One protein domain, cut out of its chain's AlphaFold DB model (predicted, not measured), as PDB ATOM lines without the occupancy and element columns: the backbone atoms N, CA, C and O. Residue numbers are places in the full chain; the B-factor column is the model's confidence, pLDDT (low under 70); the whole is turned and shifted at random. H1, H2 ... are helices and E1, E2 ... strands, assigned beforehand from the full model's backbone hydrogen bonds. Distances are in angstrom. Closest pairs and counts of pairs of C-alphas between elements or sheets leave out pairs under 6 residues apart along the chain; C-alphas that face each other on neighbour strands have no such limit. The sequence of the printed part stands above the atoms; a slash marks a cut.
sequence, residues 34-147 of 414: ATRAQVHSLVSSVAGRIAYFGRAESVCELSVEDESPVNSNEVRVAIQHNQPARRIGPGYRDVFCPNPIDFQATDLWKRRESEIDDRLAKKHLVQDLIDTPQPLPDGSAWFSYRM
ATOM      1  N   ALA A  34     -17.146  -7.945   2.143       92.94
ATOM      2  CA  ALA A  34     -16.945  -8.750   0.943       92.94
ATOM      3  C   ALA A  34     -17.897  -8.303  -0.173       92.94
ATOM      4  O   ALA A  34     -17.465  -8.053  -1.299       92.94
ATOM      5  N   THR A  35     -19.172  -8.110   0.158       89.94
ATOM      6  CA  THR A  35     -20.188  -7.589  -0.760       89.94
ATOM      7  C   THR A  35     -19.827  -6.184  -1.237       89.94
ATOM      8  O   THR A  35     -19.921  -5.887  -2.428       89.94
ATOM      9  N   ARG A  36     -19.329  -5.316  -0.347       88.06
ATOM     10  CA  ARG A  36     -18.876  -3.969  -0.721       88.06
ATOM     11  C   ARG A  36     -17.719  -4.000  -1.718       88.06
ATOM     12  O   ARG A  36     -17.760  -3.262  -2.697       88.06
ATOM     13  N   ALA A  37     -16.729  -4.869  -1.512       88.75
ATOM     14  CA  ALA A  37     -15.608  -5.023  -2.440       88.75
ATOM     15  C   ALA A  37     -16.064  -5.526  -3.823       88.75
ATOM     16  O   ALA A  37     -15.589  -5.043  -4.852       88.75
ATOM     17  N   GLN A  38     -17.026  -6.455  -3.861       91.00
ATOM     18  CA  GLN A  38     -17.617  -6.932  -5.115       91.00
ATOM     19  C   GLN A  38     -18.365  -5.821  -5.856       91.00
ATOM     20  O   GLN A  38     -18.163  -5.642  -7.058       91.00
ATOM     21  N   VAL A  39     -19.193  -5.046  -5.147       87.94
ATOM     22  CA  VAL A  39     -19.914  -3.907  -5.730       87.94
ATOM     23  C   VAL A  39     -18.935  -2.857  -6.243       87.94
ATOM     24  O   VAL A  39     -19.091  -2.403  -7.372       87.94
ATOM     25  N   HIS A  40     -17.902  -2.521  -5.468       89.00
ATOM     26  CA  HIS A  40     -16.867  -1.581  -5.891       89.00
ATOM     27  C   HIS A  40     -16.217  -2.032  -7.207       89.00
ATOM     28  O   HIS A  40     -16.232  -1.292  -8.184       89.00
ATOM     29  N   SER A  41     -15.744  -3.281  -7.276       91.69
ATOM     30  CA  SER A  41     -15.148  -3.859  -8.490       91.69
ATOM     31  C   SER A  41     -16.085  -3.793  -9.705       91.69
ATOM     32  O   SER A  41     -15.676  -3.401 -10.802       91.69
ATOM     33  N   LEU A  42     -17.369  -4.116  -9.510       91.00
ATOM     34  CA  LEU A  42     -18.368  -4.046 -10.573       91.00
ATOM     35  C   LEU A  42     -18.581  -2.607 -11.058       91.00
ATOM     36  O   LEU A  42     -18.576  -2.367 -12.266       91.00
ATOM     37  N   VAL A  43     -18.743  -1.655 -10.137       87.62
ATOM     38  CA  VAL A  43     -18.939  -0.240 -10.476       87.62
ATOM     39  C   VAL A  43     -17.705   0.314 -11.183       87.62
ATOM     40  O   VAL A  43     -17.868   0.968 -12.208       87.62
ATOM     41  N   SER A  44     -16.486  -0.011 -10.739       90.44
ATOM     42  CA  SER A  44     -15.250   0.389 -11.431       90.44
ATOM     43  C   SER A  44     -15.182  -0.178 -12.851       90.44
ATOM     44  O   SER A  44     -14.816   0.530 -13.789       90.44
ATOM     45  N   SER A  45     -15.589  -1.438 -13.043       89.81
ATOM     46  CA  SER A  45     -15.635  -2.060 -14.371       89.81
ATOM     47  C   SER A  45     -16.649  -1.382 -15.297       89.81
ATOM     48  O   SER A  45     -16.375  -1.178 -16.480       89.81
ATOM     49  N   VAL A  46     -17.816  -1.015 -14.763       85.44
ATOM     50  CA  VAL A  46     -18.842  -0.269 -15.502       85.44
ATOM     51  C   VAL A  46     -18.348   1.141 -15.825       85.44
ATOM     52  O   VAL A  46     -18.476   1.572 -16.969       85.44
ATOM     53  N   ALA A  47     -17.733   1.828 -14.863       86.25
ATOM     54  CA  ALA A  47     -17.205   3.177 -15.023       86.25
ATOM     55  C   ALA A  47     -16.180   3.265 -16.158       86.25
ATOM     56  O   ALA A  47     -16.357   4.065 -17.074       86.25
ATOM     57  N   GLY A  48     -15.222   2.333 -16.204       83.38
ATOM     58  CA  GLY A  48     -14.235   2.254 -17.287       83.38
ATOM     59  C   GLY A  48     -14.803   1.896 -18.669       83.38
ATOM     60  O   GLY A  48     -14.075   1.927 -19.658       83.38
ATOM     61  N   ARG A  49     -16.091   1.532 -18.768       81.25
ATOM     62  CA  ARG A  49     -16.768   1.191 -20.034       81.25
ATOM     63  C   ARG A  49     -17.780   2.243 -20.484       81.25
ATOM     64  O   ARG A  49     -18.185   2.223 -21.648       81.25
ATOM     65  N   ILE A  50     -18.210   3.145 -19.602       77.38
ATOM     66  CA  ILE A  50     -19.149   4.213 -19.949       77.38
ATOM     67  C   ILE A  50     -18.358   5.409 -20.480       77.38
ATOM     68  O   ILE A  50     -17.783   6.174 -19.722       77.38
ATOM     69  N   ALA A  51     -18.397   5.606 -21.797       73.56
ATOM     70  CA  ALA A  51     -17.837   6.792 -22.455       73.56
ATOM     71  C   ALA A  51     -18.914   7.822 -22.855       73.56
ATOM     72  O   ALA A  51     -18.631   8.792 -23.561       73.56
ATOM     73  N   TYR A  52     -20.181   7.563 -22.499       70.00
ATOM     74  CA  TYR A  52     -21.319   8.278 -23.066       70.00
ATOM     75  C   TYR A  52     -22.576   8.220 -22.188       70.00
ATOM     76  O   TYR A  52     -23.134   7.147 -21.962       70.00
ATOM     77  N   PHE A  53     -23.103   9.386 -21.800       65.44
ATOM     78  CA  PHE A  53     -24.358   9.516 -21.038       65.44
ATOM     79  C   PHE A  53     -25.597   9.828 -21.900       65.44
ATOM     80  O   PHE A  53     -26.582  10.389 -21.422       65.44
ATOM     81  N   GLY A  54     -25.592   9.470 -23.189       54.41
ATOM     82  CA  GLY A  54     -26.812   9.518 -24.008       54.41
ATOM     83  C   GLY A  54     -27.002  10.761 -24.891       54.41
ATOM     84  O   GLY A  54     -28.028  10.846 -25.571       54.41
ATOM     85  N   ARG A  55     -26.042  11.702 -24.958       53.75
ATOM     86  CA  ARG A  55     -26.037  12.819 -25.934       53.75
ATOM     87  C   ARG A  55     -24.664  13.084 -26.552       53.75
ATOM     88  O   ARG A  55     -23.666  13.062 -25.853       53.75
ATOM     89  N   ALA A  56     -24.644  13.413 -27.850       43.09
ATOM     90  CA  ALA A  56     -23.439  13.578 -28.679       43.09
ATOM     91  C   ALA A  56     -22.403  14.596 -28.157       43.09
ATOM     92  O   ALA A  56     -21.242  14.522 -28.539       43.09
ATOM     93  N   GLU A  57     -22.812  15.528 -27.296       46.72
ATOM     94  CA  GLU A  57     -21.949  16.556 -26.692       46.72
ATOM     95  C   GLU A  57     -21.415  16.145 -25.303       46.72
ATOM     96  O   GLU A  57     -20.740  16.927 -24.646       46.72
ATOM     97  N   SER A  58     -21.723  14.930 -24.839       56.28
ATOM     98  CA  SER A  58     -21.398  14.421 -23.502       56.28
ATOM     99  C   SER A  58     -20.452  13.224 -23.588       56.28
ATOM    100  O   SER A  58     -20.797  12.119 -23.168       56.28
ATOM    101  N   VAL A  59     -19.270  13.450 -24.171       61.09
ATOM    102  CA  VAL A  59     -18.121  12.568 -23.937       61.09
ATOM    103  C   VAL A  59     -17.668  12.818 -22.504       61.09
ATOM    104  O   VAL A  59     -17.449  13.964 -22.119       61.09
ATOM    105  N   CYS A  60     -17.596  11.760 -21.713       69.94
ATOM    106  CA  CYS A  60     -17.286  11.822 -20.292       69.94
ATOM    107  C   CYS A  60     -16.284  10.731 -19.928       69.94
ATOM    108  O   CYS A  60     -16.275   9.664 -20.544       69.94
ATOM    109  N   GLU A  61     -15.502  10.996 -18.892       76.44
ATOM    110  CA  GLU A  61     -14.745   9.988 -18.160       76.44
ATOM    111  C   GLU A  61     -15.450   9.750 -16.821       76.44
ATOM    112  O   GLU A  61     -16.014  10.679 -16.239       76.44
ATOM    113  N   LEU A  62     -15.484   8.497 -16.369       84.00
ATOM    114  CA  LEU A  62     -16.064   8.120 -15.085       84.00
ATOM    115  C   LEU A  62     -15.030   7.301 -14.313       84.00
ATOM    116  O   LEU A  62     -14.597   6.250 -14.784       84.00
ATOM    117  N   SER A  63     -14.672   7.770 -13.120       86.00
ATOM    118  CA  SER A  63     -13.862   7.036 -12.146       86.00
ATOM    119  C   SER A  63     -14.692   6.701 -10.904       86.00
ATOM    120  O   SER A  63     -15.785   7.235 -10.692       86.00
ATOM    121  N   VAL A  64     -14.192   5.761 -10.104       89.31
ATOM    122  CA  VAL A  64     -14.751   5.433  -8.790       89.31
ATOM    123  C   VAL A  64     -13.737   5.881  -7.755       89.31
ATOM    124  O   VAL A  64     -12.585   5.467  -7.824       89.31
ATOM    125  N   GLU A  65     -14.190   6.705  -6.820       87.12
ATOM    126  CA  GLU A  65     -13.379   7.230  -5.727       87.12
ATOM    127  C   GLU A  65     -13.923   6.697  -4.396       87.12
ATOM    128  O   GLU A  65     -15.136   6.733  -4.157       87.12
ATOM    129  N   ASP A  66     -13.032   6.222  -3.524       83.62
ATOM    130  CA  ASP A  66     -13.389   5.767  -2.172       83.62
ATOM    131  C   ASP A  66     -13.594   6.944  -1.207       83.62
ATOM    132  O   ASP A  66     -14.375   6.869  -0.250       83.62
ATOM    133  N   GLU A  67     -12.903   8.055  -1.458       80.25
ATOM    134  CA  GLU A  67     -12.944   9.236  -0.610       80.25
ATOM    135  C   GLU A  67     -13.978  10.247  -1.102       80.25
ATOM    136  O   GLU A  67     -14.122  10.544  -2.287       80.25
ATOM    137  N   SER A  68     -14.719  10.819  -0.153       71.31
ATOM    138  CA  SER A  68     -15.616  11.922  -0.469       71.31
ATOM    139  C   SER A  68     -14.821  13.209  -0.697       71.31
ATOM    140  O   SER A  68     -13.994  13.554   0.148       71.31
ATOM    141  N   PRO A  69     -15.123  13.990  -1.748       73.81
ATOM    142  CA  PRO A  69     -14.472  15.276  -1.963       73.81
ATOM    143  C   PRO A  69     -14.724  16.219  -0.779       73.81
ATOM    144  O   PRO A  69     -15.868  16.411  -0.346       73.81
ATOM    145  N   VAL A  70     -13.635  16.826  -0.287       60.44
ATOM    146  CA  VAL A  70     -13.556  17.615   0.960       60.44
ATOM    147  C   VAL A  70     -14.475  18.850   0.957       60.44
ATOM    148  O   VAL A  70     -14.857  19.328   2.018       60.44
ATOM    149  N   ASN A  71     -14.917  19.321  -0.217       60.84
ATOM    150  CA  ASN A  71     -15.780  20.500  -0.389       60.84
ATOM    151  C   ASN A  71     -16.951  20.246  -1.359       60.84
ATOM    152  O   ASN A  71     -17.161  20.993  -2.315       60.84
ATOM    153  N   SER A  72     -17.727  19.179  -1.149       59.69
ATOM    154  CA  SER A  72     -18.919  18.936  -1.974       59.69
ATOM    155  C   SER A  72     -20.113  19.775  -1.511       59.69
ATOM    156  O   SER A  72     -20.676  19.561  -0.438       59.69
ATOM    157  N   ASN A  73     -20.555  20.701  -2.364       67.81
ATOM    158  CA  ASN A  73     -21.867  21.341  -2.258       67.81
ATOM    159  C   ASN A  73     -22.959  20.312  -2.600       67.81
ATOM    160  O   ASN A  73     -23.459  20.244  -3.722       67.81
ATOM    161  N   GLU A  74     -23.260  19.444  -1.632       70.81
ATOM    162  CA  GLU A  74     -24.075  18.247  -1.822       70.81
ATOM    163  C   GLU A  74     -25.530  18.580  -2.182       70.81
ATOM    164  O   GLU A  74     -26.259  19.253  -1.448       70.81
ATOM    165  N   VAL A  75     -25.974  18.034  -3.312       72.69
ATOM    166  CA  VAL A  75     -27.358  18.102  -3.774       72.69
ATOM    167  C   VAL A  75     -28.120  16.932  -3.156       72.69
ATOM    168  O   VAL A  75     -27.847  15.773  -3.458       72.69
ATOM    169  N   ARG A  76     -29.080  17.217  -2.272       79.88
ATOM    170  CA  ARG A  76     -29.811  16.183  -1.515       79.88
ATOM    171  C   ARG A  76     -31.247  16.046  -1.989       79.88
ATOM    172  O   ARG A  76     -31.905  17.049  -2.261       79.88
ATOM    173  N   VAL A  77     -31.762  14.819  -2.014       82.12
ATOM    174  CA  VAL A  77     -33.197  14.570  -2.208       82.12
ATOM    175  C   VAL A  77     -33.981  15.318  -1.127       82.12
ATOM    176  O   VAL A  77     -33.606  15.330   0.045       82.12
ATOM    177  N   ALA A  78     -35.064  15.975  -1.515       81.81
ATOM    178  CA  ALA A  78     -35.977  16.617  -0.593       81.81
ATOM    179  C   ALA A  78     -36.739  15.539   0.179       81.81
ATOM    180  O   ALA A  78     -37.426  14.710  -0.411       81.81
ATOM    181  N   ILE A  79     -36.624  15.567   1.503       81.88
ATOM    182  CA  ILE A  79     -37.267  14.601   2.391       81.88
ATOM    183  C   ILE A  79     -38.412  15.291   3.138       81.88
ATOM    184  O   ILE A  79     -38.282  16.426   3.607       81.88
ATOM    185  N   GLN A  80     -39.550  14.612   3.252       79.88
ATOM    186  CA  GLN A  80     -40.667  14.975   4.121       79.88
ATOM    187  C   GLN A  80     -41.117  13.725   4.879       79.88
ATOM    188  O   GLN A  80     -41.343  12.688   4.267       79.88
ATOM    189  N   HIS A  81     -41.229  13.809   6.208       83.44
ATOM    190  CA  HIS A  81     -41.579  12.664   7.066       83.44
ATOM    191  C   HIS A  81     -40.712  11.417   6.805       83.44
ATOM    192  O   HIS A  81     -41.214  10.302   6.726       83.44
ATOM    193  N   ASN A  82     -39.401  11.621   6.638       79.50
ATOM    194  CA  ASN A  82     -38.430  10.566   6.331       79.50
ATOM    195  C   ASN A  82     -38.657   9.829   4.993       79.50
ATOM    196  O   ASN A  82     -38.092   8.764   4.774       79.50
ATOM    197  N   GLN A  83     -39.465  10.396   4.093       77.81
ATOM    198  CA  GLN A  83     -39.696   9.878   2.749       77.81
ATOM    199  C   GLN A  83     -39.290  10.913   1.696       77.81
ATOM    200  O   GLN A  83     -39.456  12.117   1.924       77.81
ATOM    201  N   PRO A  84     -38.759  10.486   0.539       80.19
ATOM    202  CA  PRO A  84     -38.542  11.388  -0.579       80.19
ATOM    203  C   PRO A  84     -39.851  12.074  -0.979       80.19
ATOM    204  O   PRO A  84     -40.887  11.428  -1.126       80.19
ATOM    205  N   ALA A  85     -39.814  13.389  -1.155       80.50
ATOM    206  CA  ALA A  85     -41.002  14.177  -1.433       80.50
ATOM    207  C   ALA A  85     -40.762  15.145  -2.580       80.50
ATOM    208  O   ALA A  85     -39.722  15.800  -2.678       80.50
ATOM    209  N   ARG A  86     -41.779  15.286  -3.429       82.94
ATOM    210  CA  ARG A  86     -41.771  16.305  -4.467       82.94
ATOM    211  C   ARG A  86     -41.992  17.683  -3.840       82.94
ATOM    212  O   ARG A  86     -42.938  17.892  -3.082       82.94
ATOM    213  N   ARG A  87     -41.129  18.641  -4.164       84.25
ATOM    214  CA  ARG A  87     -41.172  20.027  -3.695       84.25
ATOM    215  C   ARG A  87     -41.117  20.966  -4.889       84.25
ATOM    216  O   ARG A  87     -40.215  20.891  -5.715       84.25
ATOM    217  N   ILE A  88     -42.062  21.897  -4.937       80.06
ATOM    218  CA  ILE A  88     -42.070  22.967  -5.932       80.06
ATOM    219  C   ILE A  88     -41.437  24.199  -5.288       80.06
ATOM    220  O   ILE A  88     -41.962  24.735  -4.314       80.06
ATOM    221  N   GLY A  89     -40.304  24.647  -5.821       81.56
ATOM    222  CA  GLY A  89     -39.641  25.858  -5.349       81.56
ATOM    223  C   GLY A  89     -38.387  26.203  -6.154       81.56
ATOM    224  O   GLY A  89     -37.820  25.332  -6.816       81.56
ATOM    225  N   PRO A  90     -37.922  27.464  -6.101       75.44
ATOM    226  CA  PRO A  90     -36.786  27.933  -6.899       75.44
ATOM    227  C   PRO A  90     -35.476  27.186  -6.591       75.44
ATOM    228  O   PRO A  90     -34.677  26.962  -7.502       75.44
ATOM    229  N   GLY A  91     -35.302  26.735  -5.343       82.88
ATOM    230  CA  GLY A  91     -34.161  25.942  -4.878       82.88
ATOM    231  C   GLY A  91     -34.318  24.425  -5.026       82.88
ATOM    232  O   GLY A  91     -33.536  23.696  -4.431       82.88
ATOM    233  N   TYR A  92     -35.316  23.935  -5.770       84.81
ATOM    234  CA  TYR A  92     -35.529  22.500  -5.988       84.81
ATOM    235  C   TYR A  92     -35.549  22.146  -7.477       84.81
ATOM    236  O   TYR A  92     -35.995  22.948  -8.301       84.81
ATOM    237  N   ARG A  93     -35.076  20.952  -7.843       83.06
ATOM    238  CA  ARG A  93     -35.169  20.418  -9.209       83.06
ATOM    239  C   ARG A  93     -35.698  18.997  -9.207       83.06
ATOM    240  O   ARG A  93     -35.198  18.151  -8.478       83.06
ATOM    241  N   ASP A  94     -36.704  18.765 -10.038       83.19
ATOM    242  CA  ASP A  94     -37.270  17.441 -10.248       83.19
ATOM    243  C   ASP A  94     -36.306  16.626 -11.119       83.19
ATOM    244  O   ASP A  94     -35.974  17.020 -12.238       83.19
ATOM    245  N   VAL A  95     -35.856  15.497 -10.587       80.50
ATOM    246  CA  VAL A  95     -35.028  14.501 -11.261       80.50
ATOM    247  C   VAL A  95     -35.862  13.240 -11.408       80.50
ATOM    248  O   VAL A  95     -36.499  12.783 -10.457       80.50
ATOM    249  N   PHE A  96     -35.876  12.698 -12.620       81.12
ATOM    250  CA  PHE A  96     -36.524  11.431 -12.906       81.12
ATOM    251  C   PHE A  96     -35.519  10.301 -12.729       81.12
ATOM    252  O   PHE A  96     -34.528  10.247 -13.459       81.12
ATOM    253  N   CYS A  97     -35.746   9.423 -11.757       80.06
ATOM    254  CA  CYS A  97     -34.836   8.320 -11.475       80.06
ATOM    255  C   CYS A  97     -35.579   7.095 -10.908       80.06
ATOM    256  O   CYS A  97     -36.777   7.176 -10.607       80.06
ATOM    257  N   PRO A  98     -34.901   5.936 -10.812       82.31
ATOM    258  CA  PRO A  98     -35.432   4.758 -10.137       82.31
ATOM    259  C   PRO A  98     -35.925   5.066  -8.721       82.31
ATOM    260  O   PRO A  98     -35.227   5.715  -7.943       82.31
ATOM    261  N   ASN A  99     -37.116   4.583  -8.374       85.06
ATOM    262  CA  ASN A  99     -37.626   4.626  -7.014       85.06
ATOM    263  C   ASN A  99     -36.941   3.533  -6.186       85.06
ATOM    264  O   ASN A  99     -37.252   2.368  -6.394       85.06
ATOM    265  N   PRO A 100     -36.073   3.854  -5.215       74.12
ATOM    266  CA  PRO A 100     -35.292   2.840  -4.505       74.12
ATOM    267  C   PRO A 100     -36.142   1.841  -3.704       74.12
ATOM    268  O   PRO A 100     -35.640   0.782  -3.346       74.12
ATOM    269  N   ILE A 101     -37.406   2.168  -3.408       81.56
ATOM    270  CA  ILE A 101     -38.322   1.287  -2.669       81.56
ATOM    271  C   ILE A 101     -38.986   0.263  -3.596       81.56
ATOM    272  O   ILE A 101     -39.243  -0.863  -3.184       81.56
ATOM    273  N   ASP A 102     -39.293   0.662  -4.828       85.88
ATOM    274  CA  ASP A 102     -40.121  -0.128  -5.744       85.88
ATOM    275  C   ASP A 102     -39.331  -0.672  -6.938       85.88
ATOM    276  O   ASP A 102     -39.723  -1.672  -7.521       85.88
ATOM    277  N   PHE A 103     -38.225  -0.039  -7.321       87.44
ATOM    278  CA  PHE A 103     -37.489  -0.334  -8.543       87.44
ATOM    279  C   PHE A 103     -36.979  -1.775  -8.611       87.44
ATOM    280  O   PHE A 103     -36.342  -2.284  -7.690       87.44
ATOM    281  N   GLN A 104     -37.182  -2.391  -9.772       87.19
ATOM    282  CA  GLN A 104     -36.639  -3.691 -10.135       87.19
ATOM    283  C   GLN A 104     -35.713  -3.519 -11.336       87.19
ATOM    284  O   GLN A 104     -36.010  -2.764 -12.258       87.19
ATOM    285  N   ALA A 105     -34.606  -4.264 -11.383       80.62
ATOM    286  CA  ALA A 105     -33.651  -4.156 -12.490       80.62
ATOM    287  C   ALA A 105     -34.316  -4.357 -13.867       80.62
ATOM    288  O   ALA A 105     -33.974  -3.671 -14.827       80.62
ATOM    289  N   THR A 106     -35.316  -5.241 -13.945       83.69
ATOM    290  CA  THR A 106     -36.091  -5.504 -15.164       83.69
ATOM    291  C   THR A 106     -36.850  -4.292 -15.693       83.69
ATOM    292  O   THR A 106     -37.072  -4.223 -16.902       83.69
ATOM    293  N   ASP A 107     -37.180  -3.318 -14.842       84.44
ATOM    294  CA  ASP A 107     -37.890  -2.096 -15.229       84.44
ATOM    295  C   ASP A 107     -37.082  -1.234 -16.220       84.44
ATOM    296  O   ASP A 107     -37.642  -0.413 -16.945       84.44
ATOM    297  N   LEU A 108     -35.757  -1.434 -16.306       78.94
ATOM    298  CA  LEU A 108     -34.888  -0.735 -17.262       78.94
ATOM    299  C   LEU A 108     -35.112  -1.164 -18.715       78.94
ATOM    300  O   LEU A 108     -34.775  -0.416 -19.636       78.94
ATOM    301  N   TRP A 109     -35.647  -2.363 -18.943       79.75
ATOM    302  CA  TRP A 109     -35.822  -2.909 -20.291       79.75
ATOM    303  C   TRP A 109     -37.177  -3.583 -20.526       79.75
ATOM    304  O   TRP A 109     -37.430  -4.031 -21.646       79.75
ATOM    305  N   LYS A 110     -38.060  -3.642 -19.521       83.62
ATOM    306  CA  LYS A 110     -39.373  -4.287 -19.613       83.62
ATOM    307  C   LYS A 110     -40.398  -3.618 -18.684       83.62
ATOM    308  O   LYS A 110     -40.056  -3.237 -17.575       83.62
ATOM    309  N   ARG A 111     -41.661  -3.537 -19.118       87.69
ATOM    310  CA  ARG A 111     -42.801  -3.251 -18.232       87.69
ATOM    311  C   ARG A 111     -43.151  -4.480 -17.386       87.69
ATOM    312  O   ARG A 111     -43.023  -5.610 -17.860       87.69
ATOM    313  N   ARG A 112     -43.628  -4.288 -16.159       87.00
ATOM    314  CA  ARG A 112     -43.969  -5.390 -15.239       87.00
ATOM    315  C   ARG A 112     -45.152  -6.214 -15.735       87.00
ATOM    316  O   ARG A 112     -45.101  -7.438 -15.693       87.00
ATOM    317  N   GLU A 113     -46.158  -5.544 -16.284       81.06
ATOM    318  CA  GLU A 113     -47.391  -6.161 -16.791       81.06
ATOM    319  C   GLU A 113     -47.311  -6.578 -18.269       81.06
ATOM    320  O   GLU A 113     -48.327  -6.949 -18.852       81.06
ATOM    321  N   SER A 114     -46.139  -6.511 -18.919       74.25
ATOM    322  CA  SER A 114     -46.052  -6.994 -20.299       74.25
ATOM    323  C   SER A 114     -45.962  -8.519 -20.346       74.25
ATOM    324  O   SER A 114     -45.023  -9.135 -19.819       74.25
ATOM    325  N   GLU A 115     -46.954  -9.129 -20.996       66.62
ATOM    326  CA  GLU A 115     -46.892 -10.520 -21.435       66.62
ATOM    327  C   GLU A 115     -45.733 -10.646 -22.428       66.62
ATOM    328  O   GLU A 115     -45.695  -9.984 -23.469       66.62
ATOM    329  N   ILE A 116     -44.728 -11.442 -22.065       59.69
ATOM    330  CA  ILE A 116     -43.623 -11.744 -22.969       59.69
ATOM    331  C   ILE A 116     -44.088 -12.907 -23.832       59.69
ATOM    332  O   ILE A 116     -44.139 -14.039 -23.361       59.69
ATOM    333  N   ASP A 117     -44.400 -12.639 -25.094       59.69
ATOM    334  CA  ASP A 117     -44.379 -13.701 -26.092       59.69
ATOM    335  C   ASP A 117     -42.917 -13.937 -26.494       59.69
ATOM    336  O   ASP A 117     -42.348 -13.185 -27.288       59.69
ATOM    337  N   ASP A 118     -42.292 -14.968 -25.915       56.81
ATOM    338  CA  ASP A 118     -40.899 -15.355 -26.185       56.81
ATOM    339  C   ASP A 118     -40.642 -15.711 -27.665       56.81
ATOM    340  O   ASP A 118     -39.490 -15.856 -28.080       56.81
ATOM    341  N   ARG A 119     -41.694 -15.831 -28.490       55.47
ATOM    342  CA  ARG A 119     -41.590 -16.086 -29.935       55.47
ATOM    343  C   ARG A 119     -41.362 -14.821 -30.765       55.47
ATOM    344  O   ARG A 119     -40.975 -14.933 -31.928       55.47
ATOM    345  N   LEU A 120     -41.586 -13.630 -30.207       57.44
ATOM    346  CA  LEU A 120     -41.395 -12.349 -30.892       57.44
ATOM    347  C   LEU A 120     -40.154 -11.619 -30.368       57.44
ATOM    348  O   LEU A 120     -39.799 -11.687 -29.193       57.44
ATOM    349  N   ALA A 121     -39.485 -10.866 -31.248       57.56
ATOM    350  CA  ALA A 121     -38.390  -9.997 -30.831       57.56
ATOM    351  C   ALA A 121     -38.890  -9.014 -29.757       57.56
ATOM    352  O   ALA A 121     -39.844  -8.269 -29.997       57.56
ATOM    353  N   LYS A 122     -38.242  -9.009 -28.580       65.69
ATOM    354  CA  LYS A 122     -38.631  -8.169 -27.437       65.69
ATOM    355  C   LYS A 122     -38.782  -6.715 -27.882       65.69
ATOM    356  O   LYS A 122     -37.834  -6.075 -28.343       65.69
ATOM    357  N   LYS A 123     -39.998  -6.194 -27.747       68.12
ATOM    358  CA  LYS A 123     -40.317  -4.804 -28.055       68.12
ATOM    359  C   LYS A 123     -39.490  -3.892 -27.149       68.12
ATOM    360  O   LYS A 123     -39.458  -4.069 -25.938       68.12
ATOM    361  N   HIS A 124     -38.804  -2.914 -27.737       77.50
ATOM    362  CA  HIS A 124     -38.001  -1.953 -26.979       77.50
ATOM    363  C   HIS A 124     -38.876  -1.197 -25.965       77.50
ATOM    364  O   HIS A 124     -39.902  -0.649 -26.369       77.50
ATOM    365  N   LEU A 125     -38.438  -1.078 -24.704       80.62
ATOM    366  CA  LEU A 125     -39.209  -0.483 -23.597       80.62
ATOM    367  C   LEU A 125     -39.885   0.848 -23.961       80.62
ATOM    368  O   LEU A 125     -41.083   1.001 -23.782       80.62
ATOM    369  N   VAL A 126     -39.145   1.793 -24.553       77.56
ATOM    370  CA  VAL A 126     -39.706   3.096 -24.979       77.56
ATOM    371  C   VAL A 126     -40.882   2.947 -25.950       77.56
ATOM    372  O   VAL A 126     -41.837   3.708 -25.870       77.56
ATOM    373  N   GLN A 127     -40.822   1.986 -26.875       73.94
ATOM    374  CA  GLN A 127     -41.939   1.737 -27.786       73.94
ATOM    375  C   GLN A 127     -43.123   1.134 -27.036       73.94
ATOM    376  O   GLN A 127     -44.261   1.469 -27.335       73.94
ATOM    377  N   ASP A 128     -42.852   0.251 -26.078       81.12
ATOM    378  CA  ASP A 128     -43.899  -0.352 -25.267       81.12
ATOM    379  C   ASP A 128     -44.645   0.699 -24.438       81.12
ATOM    380  O   ASP A 128     -45.861   0.791 -24.531       81.12
ATOM    381  N   LEU A 129     -43.910   1.593 -23.772       82.25
ATOM    382  CA  LEU A 129     -44.453   2.723 -23.009       82.25
ATOM    383  C   LEU A 129     -45.319   3.675 -23.853       82.25
ATOM    384  O   LEU A 129     -46.370   4.129 -23.400       82.25
ATOM    385  N   ILE A 130     -44.895   3.967 -25.091       79.38
ATOM    386  CA  ILE A 130     -45.662   4.808 -26.029       79.38
ATOM    387  C   ILE A 130     -46.986   4.142 -26.414       79.38
ATOM    388  O   ILE A 130     -48.003   4.826 -26.522       79.38
ATOM    389  N   ASP A 131     -46.966   2.830 -26.639       79.94
ATOM    390  CA  ASP A 131     -48.131   2.101 -27.135       79.94
ATOM    391  C   ASP A 131     -49.156   1.805 -26.025       79.94
ATOM    392  O   ASP A 131     -50.325   1.575 -26.329       79.94
ATOM    393  N   THR A 132     -48.745   1.810 -24.750       80.44
ATOM    394  CA  THR A 132     -49.582   1.404 -23.601       80.44
ATOM    395  C   THR A 132     -50.023   2.572 -22.713       80.44
ATOM    396  O   THR A 132     -50.176   2.408 -21.505       80.44
ATOM    397  N   PRO A 133     -50.282   3.744 -23.311       80.38
ATOM    398  CA  PRO A 133     -50.368   5.057 -22.654       80.38
ATOM    399  C   PRO A 133     -49.645   5.240 -21.305       80.38
ATOM    400  O   PRO A 133     -50.142   5.960 -20.439       80.38
ATOM    401  N   GLN A 134     -48.471   4.630 -21.118       80.31
ATOM    402  CA  GLN A 134     -47.748   4.642 -19.851       80.31
ATOM    403  C   GLN A 134     -46.492   5.502 -20.027       80.31
ATOM    404  O   GLN A 134     -45.473   5.017 -20.507       80.31
ATOM    405  N   PRO A 135     -46.533   6.799 -19.675       75.44
ATOM    406  CA  PRO A 135     -45.453   7.727 -20.006       75.44
ATOM    407  C   PRO A 135     -44.173   7.514 -19.184       75.44
ATOM    408  O   PRO A 135     -43.155   8.126 -19.502       75.44
ATOM    409  N   LEU A 136     -44.217   6.687 -18.133       83.50
ATOM    410  CA  LEU A 136     -43.116   6.454 -17.199       83.50
ATOM    411  C   LEU A 136     -42.840   4.944 -17.082       83.50
ATOM    412  O   LEU A 136     -43.794   4.191 -16.880       83.50
ATOM    413  N   PRO A 137     -41.572   4.495 -17.179       86.88
ATOM    414  CA  PRO A 137     -41.181   3.142 -16.790       86.88
ATOM    415  C   PRO A 137     -41.712   2.745 -15.407       86.88
ATOM    416  O   PRO A 137     -41.842   3.593 -14.521       86.88
ATOM    417  N   ASP A 138     -41.983   1.459 -15.200       89.69
ATOM    418  CA  ASP A 138     -42.311   0.942 -13.869       89.69
ATOM    419  C   ASP A 138     -41.153   1.180 -12.888       89.69
ATOM    420  O   ASP A 138     -40.008   1.375 -13.296       89.69
ATOM    421  N   GLY A 139     -41.448   1.258 -11.589       88.94
ATOM    422  CA  GLY A 139     -40.414   1.478 -10.576       88.94
ATOM    423  C   GLY A 139     -39.665   2.810 -10.693       88.94
ATOM    424  O   GLY A 139     -38.636   2.984 -10.048       88.94
ATOM    425  N   SER A 140     -40.140   3.759 -11.504       88.12
ATOM    426  CA  SER A 140     -39.551   5.092 -11.649       88.12
ATOM    427  C   SER A 140     -40.397   6.153 -10.951       88.12
ATOM    428  O   SER A 140     -41.623   6.047 -10.864       88.12
ATOM    429  N   ALA A 141     -39.751   7.198 -10.440       87.75
ATOM    430  CA  ALA A 141     -40.448   8.306  -9.808       87.75
ATOM    431  C   ALA A 141     -39.722   9.635 -10.032       87.75
ATOM    432  O   ALA A 141     -38.539   9.703 -10.372       87.75
ATOM    433  N   TRP A 142     -40.472  10.720  -9.847       85.94
ATOM    434  CA  TRP A 142     -39.920  12.067  -9.817       85.94
ATOM    435  C   TRP A 142     -39.551  12.436  -8.388       85.94
ATOM    436  O   TRP A 142     -40.417  12.499  -7.514       85.94
ATOM    437  N   PHE A 143     -38.278  12.744  -8.175       84.94
ATOM    438  CA  PHE A 143     -37.754  13.197  -6.895       84.94
ATOM    439  C   PHE A 143     -37.286  14.636  -7.014       84.94
ATOM    440  O   PHE A 143     -36.577  14.986  -7.953       84.94
ATOM    441  N   SER A 144     -37.650  15.483  -6.056       89.06
ATOM    442  CA  SER A 144     -37.121  16.843  -6.030       89.06
ATOM    443  C   SER A 144     -35.817  16.854  -5.253       89.06
ATOM    444  O   SER A 144     -35.791  16.466  -4.094       89.06
ATOM    445  N   TYR A 145     -34.743  17.332  -5.858       86.50
ATOM    446  CA  TYR A 145     -33.470  17.560  -5.193       86.50
ATOM    447  C   TYR A 145     -33.353  19.023  -4.783       86.50
ATOM    448  O   TYR A 145     -33.683  19.918  -5.562       86.50
ATOM    449  N   ARG A 146     -32.898  19.273  -3.556       85.62
ATOM    450  CA  ARG A 146     -32.533  20.604  -3.077       85.62
ATOM    451  C   ARG A 146     -31.203  21.000  -3.707       85.62
ATOM    452  O   ARG A 146     -30.198  20.324  -3.514       85.62
ATOM    453  N   MET A 147     -31.225  22.107  -4.431       83.88
ATOM    454  CA  MET A 147     -30.064  22.694  -5.086       83.88
ATOM    455  C   MET A 147     -29.196  23.456  -4.071       83.88
ATOM    456  O   MET A 147     -29.729  23.911  -3.050       83.88
TER     457      MET A 147
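AT A GLANCE: This is residues 34 to 147 of the 414 residues of an uncharacterized protein of Blastopirellula marina DSM 3645 (UniProt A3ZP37). Little regular structure: a loose, open chain of long loops with one two-stranded antiparallel ribbon, E1 and E2, helix H1 well off to one side of it at the far end of the long loop of residues 48 to 91, and the short helices H2 and H3 beyond one end of the ribbon; residues 76 to 77 of that loop pair with residues 145 to 146 of E2, while residues 53 to 58, 67 to 72 and 115 to 121 stick out. The 114 printed residues run H1, E1, H2, H3, E2, class mixed, 39 residues in named elements. The radius of gyration of the C-alphas is 17.8 A, loose; the spans are 53 by 37 by 36 A.

IN THESE COORDINATES: H1, residues 34 to 47, 19.9 A, begins at C-alpha 34 (-16.945, -8.750, 0.943). E1 is residues 92 to 98, 18.2 A; H2, 105 to 108; H3, 125 to 131. E2, residues 140 to 146, 19.1 A, ends at C-alpha 146 (-32.533, 20.604, -3.077).

HOW THE PARTS SIT: H1 is apart from H2, H3 and E2. E1 and E2 are antiparallel at 150 degrees, N 95 and O 143 2.8 A apart, within hydrogen-bond range. H2 and H3 are close but not clearly touching; their closest C-alphas, Leu 108 and Leu 125, are 7.7 A apart. Every O i to N i+4 pair is within range in H1 and H3; H2 is too short for one.

THE WHOLE: The printed part has no cut. Links H1 to E1 and H2 to H3 are long. Residues 53 to 60, 70 to 73 and 115 to 123 have low confidence.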